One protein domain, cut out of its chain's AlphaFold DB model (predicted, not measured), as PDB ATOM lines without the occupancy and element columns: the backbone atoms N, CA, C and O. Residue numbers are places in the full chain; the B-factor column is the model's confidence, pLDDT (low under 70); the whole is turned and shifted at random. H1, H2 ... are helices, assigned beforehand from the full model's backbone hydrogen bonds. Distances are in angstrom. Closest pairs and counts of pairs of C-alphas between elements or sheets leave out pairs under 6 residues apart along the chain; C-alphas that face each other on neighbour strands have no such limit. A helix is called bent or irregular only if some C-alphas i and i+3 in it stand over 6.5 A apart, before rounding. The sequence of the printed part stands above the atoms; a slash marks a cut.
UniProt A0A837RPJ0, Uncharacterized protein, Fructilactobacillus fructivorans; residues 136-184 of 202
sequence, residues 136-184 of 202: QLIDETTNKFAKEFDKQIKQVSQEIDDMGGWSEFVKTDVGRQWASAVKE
ATOM      1  N   GLN A 136     -42.607  -5.949 -10.163       54.34
ATOM      2  CA  GLN A 136     -41.399  -5.691 -10.949       54.34
ATOM      3  C   GLN A 136     -40.116  -5.845 -10.123       54.34
ATOM      4  O   GLN A 136     -39.150  -6.437 -10.598       54.34
ATOM      5  N   LEU A 137     -40.103  -5.370  -8.874       55.00
ATOM      6  CA  LEU A 137     -38.935  -5.477  -7.997       55.00
ATOM      7  C   LEU A 137     -38.655  -6.928  -7.585       55.00
ATOM      8  O   LEU A 137     -37.495  -7.340  -7.520       55.00
ATOM      9  N   ILE A 138     -39.707  -7.712  -7.339       47.69
ATOM     10  CA  ILE A 138     -39.607  -9.148  -7.063       47.69
ATOM     11  C   ILE A 138     -39.105  -9.890  -8.303       47.69
ATOM     12  O   ILE A 138     -38.173 -10.682  -8.180       47.69
ATOM     13  N   ASP A 139     -39.645  -9.606  -9.489       56.56
ATOM     14  CA  ASP A 139     -39.214 -10.247 -10.733       56.56
ATOM     15  C   ASP A 139     -37.756  -9.900 -11.071       56.56
ATOM     16  O   ASP A 139     -36.973 -10.783 -11.425       56.56
ATOM     17  N   GLU A 140     -37.331  -8.646 -10.899       63.88
ATOM     18  CA  GLU A 140     -35.929  -8.260 -11.095       63.88
ATOM     19  C   GLU A 140     -34.989  -8.937 -10.097       63.88
ATOM     20  O   GLU A 140     -33.908  -9.398 -10.476       63.88
ATOM     21  N   THR A 141     -35.378  -8.997  -8.823       48.28
ATOM     22  CA  THR A 141     -34.547  -9.593  -7.770       48.28
ATOM     23  C   THR A 141     -34.451 -11.106  -7.951       48.28
ATOM     24  O   THR A 141     -33.362 -11.668  -7.853       48.28
ATOM     25  N   THR A 142     -35.557 -11.757  -8.315       47.88
ATOM     26  CA  THR A 142     -35.612 -13.197  -8.599       47.88
ATOM     27  C   THR A 142     -34.783 -13.543  -9.835       47.88
ATOM     28  O   THR A 142     -34.007 -14.493  -9.805       47.88
ATOM     29  N   ASN A 143     -34.854 -12.733 -10.895       63.50
ATOM     30  CA  ASN A 143     -34.048 -12.930 -12.101       63.50
ATOM     31  C   ASN A 143     -32.549 -12.707 -11.859       63.50
ATOM     32  O   ASN A 143     -31.721 -13.429 -12.415       63.50
ATOM     33  N   LYS A 144     -32.175 -11.724 -11.030       63.81
ATOM     34  CA  LYS A 144     -30.774 -11.512 -10.630       63.81
ATOM     35  C   LYS A 144     -30.260 -12.669  -9.776       63.81
ATOM     36  O   LYS A 144     -29.167 -13.161 -10.038       63.81
ATOM     37  N   PHE A 145     -31.063 -13.138  -8.822       52.25
ATOM     38  CA  PHE A 145     -30.730 -14.298  -8.003       52.25
ATOM     39  C   PHE A 145     -30.567 -15.559  -8.855       52.25
ATOM     40  O   PHE A 145     -29.556 -16.236  -8.733       52.25
ATOM     41  N   ALA A 146     -31.497 -15.836  -9.775       61.59
ATOM     42  CA  ALA A 146     -31.419 -16.990 -10.667       61.59
ATOM     43  C   ALA A 146     -30.147 -16.972 -11.528       61.59
ATOM     44  O   ALA A 146     -29.487 -17.997 -11.667       61.59
ATOM     45  N   LYS A 147     -29.761 -15.803 -12.061       72.75
ATOM     46  CA  LYS A 147     -28.527 -15.654 -12.847       72.75
ATOM     47  C   LYS A 147     -27.264 -15.871 -12.017       72.75
ATOM     48  O   LYS A 147     -26.347 -16.542 -12.483       72.75
ATOM     49  N   GLU A 148     -27.202 -15.311 -10.811       71.38
ATOM     50  CA  GLU A 148     -26.028 -15.473  -9.949       71.38
ATOM     51  C   GLU A 148     -25.933 -16.902  -9.399       71.38
ATOM     52  O   GLU A 148     -24.850 -17.474  -9.342       71.38
ATOM     53  N   PHE A 149     -27.073 -17.514  -9.082       61.06
ATOM     54  CA  PHE A 149     -27.162 -18.909  -8.667       61.06
ATOM     55  C   PHE A 149     -26.709 -19.863  -9.780       61.06
ATOM     56  O   PHE A 149     -25.886 -20.739  -9.535       61.06
ATOM     57  N   ASP A 150     -27.160 -19.655 -11.021       71.31
ATOM     58  CA  ASP A 150     -26.741 -20.463 -12.176       71.31
ATOM     59  C   ASP A 150     -25.233 -20.323 -12.460       71.31
ATOM     60  O   ASP A 150     -24.547 -21.290 -12.795       71.31
ATOM     61  N   LYS A 151     -24.676 -19.122 -12.257       78.56
ATOM     62  CA  LYS A 151     -23.234 -18.872 -12.357       78.56
ATOM     63  C   LYS A 151     -22.447 -19.598 -11.263       78.56
ATOM     64  O   LYS A 151     -21.432 -20.219 -11.571       78.56
ATOM     65  N   GLN A 152     -22.918 -19.555 -10.017       66.75
ATOM     66  CA  GLN A 152     -22.288 -20.268  -8.904       66.75
ATOM     67  C   GLN A 152     -22.373 -21.787  -9.081       66.75
ATOM     68  O   GLN A 152     -21.387 -22.474  -8.840       66.75
ATOM     69  N   ILE A 153     -23.491 -22.321  -9.585       69.81
ATOM     70  CA  ILE A 153     -23.612 -23.751  -9.909       69.81
ATOM     71  C   ILE A 153     -22.597 -24.157 -10.976       69.81
ATOM     72  O   ILE A 153     -21.956 -25.194 -10.837       69.81
ATOM     73  N   LYS A 154     -22.422 -23.351 -12.029       79.00
ATOM     74  CA  LYS A 154     -21.435 -23.641 -13.080       79.00
ATOM     75  C   LYS A 154     -20.007 -23.636 -12.545       79.00
ATOM     76  O   LYS A 154     -19.237 -24.511 -12.918       79.00
ATOM     77  N   GLN A 155     -19.677 -22.703 -11.653       75.00
ATOM     78  CA  GLN A 155     -18.371 -22.666 -10.991       75.00
ATOM     79  C   GLN A 155     -18.150 -23.891 -10.102       75.00
ATOM     80  O   GLN A 155     -17.133 -24.558 -10.238       75.00
ATOM     81  N   VAL A 156     -19.131 -24.249  -9.270       72.06
ATOM     82  CA  VAL A 156     -19.055 -25.452  -8.428       72.06
ATOM     83  C   VAL A 156     -18.952 -26.717  -9.282       72.06
ATOM     84  O   VAL A 156     -18.177 -27.607  -8.962       72.06
ATOM     85  N   SER A 157     -19.686 -26.805 -10.394       78.38
ATOM     86  CA  SER A 157     -19.586 -27.942 -11.316       78.38
ATOM     87  C   SER A 157     -18.193 -28.051 -11.936       78.38
ATOM     88  O   SER A 157     -17.667 -29.153 -12.018       78.38
ATOM     89  N   GLN A 158     -17.592 -26.927 -12.341       82.75
ATOM     90  CA  GLN A 158     -16.225 -26.900 -12.866       82.75
ATOM     91  C   GLN A 158     -15.206 -27.319 -11.803       82.75
ATOM     92  O   GLN A 158     -14.368 -28.168 -12.076       82.75
ATOM     93  N   GLU A 159     -15.322 -26.808 -10.575       78.38
ATOM     94  CA  GLU A 159     -14.456 -27.207  -9.461       78.38
ATOM     95  C   GLU A 159     -14.578 -28.704  -9.137       78.38
ATOM     96  O   GLU A 159     -13.586 -29.357  -8.823       78.38
ATOM     97  N   ILE A 160     -15.783 -29.273  -9.235       76.00
ATOM     98  CA  ILE A 160     -16.017 -30.707  -9.035       76.00
ATOM     99  C   ILE A 160     -15.371 -31.534 -10.147       76.00
ATOM    100  O   ILE A 160     -14.749 -32.556  -9.853       76.00
ATOM    101  N   ASP A 161     -15.497 -31.102 -11.400       81.69
ATOM    102  CA  ASP A 161     -14.858 -31.770 -12.536       81.69
ATOM    103  C   ASP A 161     -13.323 -31.709 -12.416       81.69
ATOM    104  O   ASP A 161     -12.654 -32.733 -12.578       81.69
ATOM    105  N   ASP A 162     -12.773 -30.562 -12.002       81.50
ATOM    106  CA  ASP A 162     -11.339 -30.362 -11.754       81.50
ATOM    107  C   ASP A 162     -10.811 -31.210 -10.576       81.50
ATOM    108  O   ASP A 162      -9.648 -31.618 -10.568       81.50
ATOM    109  N   MET A 163     -11.662 -31.541  -9.596       77.62
ATOM    110  CA  MET A 163     -11.336 -32.424  -8.463       77.62
ATOM    111  C   MET A 163     -11.455 -33.926  -8.781       77.62
ATOM    112  O   MET A 163     -11.367 -34.757  -7.875       77.62
ATOM    113  N   GLY A 164     -11.630 -34.302 -10.052       81.50
ATOM    114  CA  GLY A 164     -11.768 -35.702 -10.472       81.50
ATOM    115  C   GLY A 164     -13.218 -36.183 -10.568       81.50
ATOM    116  O   GLY A 164     -13.470 -37.390 -10.595       81.50
ATOM    117  N   GLY A 165     -14.171 -35.251 -10.635       83.75
ATOM    118  CA  GLY A 165     -15.586 -35.500 -10.874       83.75
ATOM    119  C   GLY A 165     -16.413 -35.779  -9.616       83.75
ATOM    120  O   GLY A 165     -15.930 -35.868  -8.483       83.75
ATOM    121  N   TRP A 166     -17.719 -35.964  -9.826       79.19
ATOM    122  CA  TRP A 166     -18.708 -36.159  -8.758       79.19
ATOM    123  C   TRP A 166     -18.408 -37.336  -7.820       79.19
ATOM    124  O   TRP A 166     -18.767 -37.290  -6.642       79.19
ATOM    125  N   SER A 167     -17.736 -38.383  -8.309       78.81
ATOM    126  CA  SER A 167     -17.358 -39.544  -7.495       78.81
ATOM    127  C   SER A 167     -16.365 -39.202  -6.390       78.81
ATOM    128  O   SER A 167     -16.430 -39.798  -5.313       78.81
ATOM    129  N   GLU A 168     -15.475 -38.241  -6.637       79.31
ATOM    130  CA  GLU A 168     -14.464 -37.816  -5.671       79.31
ATOM    131  C   GLU A 168     -14.993 -36.692  -4.784       79.31
ATOM    132  O   GLU A 168     -14.796 -36.722  -3.567       79.31
ATOM    133  N   PHE A 169     -15.808 -35.793  -5.342       77.19
ATOM    134  CA  PHE A 169     -16.507 -34.767  -4.572       77.19
ATOM    135  C   PHE A 169     -17.386 -35.359  -3.462       77.19
ATOM    136  O   PHE A 169     -17.285 -34.935  -2.311       77.19
ATOM    137  N   VAL A 170     -18.193 -36.387  -3.749       78.12
ATOM    138  CA  VAL A 170     -19.082 -37.021  -2.749       78.12
ATOM    139  C   VAL A 170     -18.304 -37.699  -1.612       78.12
ATOM    140  O   VAL A 170     -18.862 -37.942  -0.541       78.12
ATOM    141  N   LYS A 171     -17.008 -37.979  -1.790       81.56
ATOM    142  CA  LYS A 171     -16.159 -38.520  -0.720       81.56
ATOM    143  C   LYS A 171     -15.677 -37.449   0.257       81.56
ATOM    144  O   LYS A 171     -15.374 -37.828   1.391       81.56
ATOM    145  N   THR A 172     -15.642 -36.174  -0.145       80.38
ATOM    146  CA  THR A 172     -15.284 -35.029   0.713       80.38
ATOM    147  C   THR A 172     -16.347 -34.768   1.782       80.38
ATOM    148  O   THR A 172     -17.516 -35.116   1.607       80.38
ATOM    149  N   ASP A 173     -15.971 -34.116   2.884       78.44
ATOM    150  CA  ASP A 173     -16.916 -33.794   3.962       78.44
ATOM    151  C   ASP A 173     -18.067 -32.898   3.476       78.44
ATOM    152  O   ASP A 173     -19.222 -33.110   3.850       78.44
ATOM    153  N   VAL A 174     -17.775 -31.961   2.569       75.94
ATOM    154  CA  VAL A 174     -18.770 -31.068   1.958       75.94
ATOM    155  C   VAL A 174     -19.705 -31.844   1.026       75.94
ATOM    156  O   VAL A 174     -20.925 -31.710   1.123       75.94
ATOM    157  N   GLY A 175     -19.166 -32.717   0.172       75.69
ATOM    158  CA  GLY A 175     -19.974 -33.540  -0.731       75.69
ATOM    159  C   GLY A 175     -20.859 -34.551   0.000       75.69
ATOM    160  O   GLY A 175     -21.999 -34.774  -0.411       75.69
ATOM    161  N   ARG A 176     -20.403 -35.105   1.133       76.44
ATOM    162  CA  ARG A 176     -21.228 -35.970   1.999       76.44
ATOM    163  C   ARG A 176     -22.387 -35.209   2.632       76.44
ATOM    164  O   ARG A 176     -23.508 -35.720   2.646       76.44
ATOM    165  N   GLN A 177     -22.136 -33.999   3.134       76.38
ATOM    166  CA  GLN A 177     -23.184 -33.138   3.692       76.38
ATOM    167  C   GLN A 177     -24.214 -32.761   2.625       76.38
ATOM    168  O   GLN A 177     -25.418 -32.861   2.863       76.38
ATOM    169  N   TRP A 178     -23.748 -32.418   1.424       74.44
ATOM    170  CA  TRP A 178     -24.609 -32.084   0.298       74.44
ATOM    171  C   TRP A 178     -25.463 -33.277  -0.155       74.44
ATOM    172  O   TRP A 178     -26.684 -33.169  -0.247       74.44
ATOM    173  N   ALA A 179     -24.858 -34.455  -0.337       74.75
ATOM    174  CA  ALA A 179     -25.577 -35.676  -0.696       74.75
ATOM    175  C   ALA A 179     -26.604 -36.089   0.375       74.75
ATOM    176  O   ALA A 179     -27.700 -36.541   0.040       74.75
ATOM    177  N   SER A 180     -26.283 -35.902   1.662       75.19
ATOM    178  CA  SER A 180     -27.220 -36.142   2.764       75.19
ATOM    179  C   SER A 180     -28.417 -35.190   2.707       75.19
ATOM    180  O   SER A 180     -29.557 -35.645   2.798       75.19
ATOM    181  N   ALA A 181     -28.178 -33.894   2.488       72.50
ATOM    182  CA  ALA A 181     -29.233 -32.889   2.374       72.50
ATOM    183  C   ALA A 181     -30.141 -33.137   1.157       72.50
ATOM    184  O   ALA A 181     -31.366 -33.080   1.267       72.50
ATOM    185  N   VAL A 182     -29.565 -33.499   0.005       73.25
ATOM    186  CA  VAL A 182     -30.329 -33.868  -1.199       73.25
ATOM    187  C   VAL A 182     -31.149 -35.135  -0.960       73.25
ATOM    188  O   VAL A 182     -32.312 -35.204  -1.359       73.25
ATOM    189  N   LYS A 183     -30.591 -36.136  -0.273       77.12
ATOM    190  CA  LYS A 183     -31.307 -37.371   0.079       77.12
ATOM    191  C   LYS A 183     -32.460 -37.122   1.052       77.12
ATOM    192  O   LYS A 183     -33.480 -37.796   0.964       77.12
ATOM    193  N   GLU A 184     -32.314 -36.177   1.972       75.88
ATOM    194  CA  GLU A 184     -33.372 -35.788   2.906       75.88
ATOM    195  C   GLU A 184     -34.488 -34.995   2.207       75.88
ATOM    196  O   GLU A 184     -35.667 -35.266   2.431       75.88
TER     197      GLU A 184
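This is residues 136 to 184 of the 202 residues of an uncharacterized protein of Fructilactobacillus fructivorans (UniProt A0A837RPJ0). Picture an open hook: the long helix H1 makes the shaft, the very short helix H2 sits at the turn, and the shorter helix H3 turns back from there as the second arm, without packing on H1. Contacts are few, and residues 136 to 156 of H1 stick out free, away from the turn. The printed part has 49 residues with three named helices, in the order H1, H2, H3, and no named strand; its class is all helix. It is only just loose, close to extended, with a radius of gyration of the C-alphas of 14.2 A, and its outline is flat, spanning 43 by 26 by 12 A.

Start at the first printed residue with H1, residues 136 to 162, where residues 136 to 156 stand free: none of their C-alphas has another, 8 or more residues away along the chain, within 10 A. Look next at H2, residues 166 to 169, which is close to H1 but not clearly touching; their closest C-alphas, those of Ile 160 and Phe 169, are 6.1 A apart. Go on to H3, residues 173 to 184, which is close to H2 but not clearly touching; here the closest C-alphas are those of Phe 169 and Gly 175, 5.3 A apart. H1 and H3 are apart, with no C-alpha of the one within 8 A of the other. In the backbones of H1 and H3 you will find every O i to N i+4 pair within hydrogen-bond range. H2 is too short for such a pair, and its 1 pair of O i and N i+3 is not within range.

Find C-alpha 136 at (-41.399, -5.691, -10.949); from there H1 runs 27 residues to C-alpha 162 at (-11.339, -30.362, -11.754), 38.9 A from first to last C-alpha. H2 holds four residues, Trp 166 to Phe 169, and measures 4.9 A. H3 begins at Asp 173 and runs 12 residues and 16.6 A to C-alpha 184 at (-33.372, -35.788, 2.906). No helix is bent.

The two C-alphas farthest apart are those of Gln 136 and Lys 171, at 42.7 A, while the first and last printed C-alphas are 34.1 A apart. The printed part has no cut, and both links, H1 to H2 and H2 to H3, are tight, with 3 residues each. In the B-factor column the mean pLDDT of the printed part is 71.7; look for values under 70 at residues 136 to 146, residue 149 and residues 152 to 153, 14 residues of this predicted model.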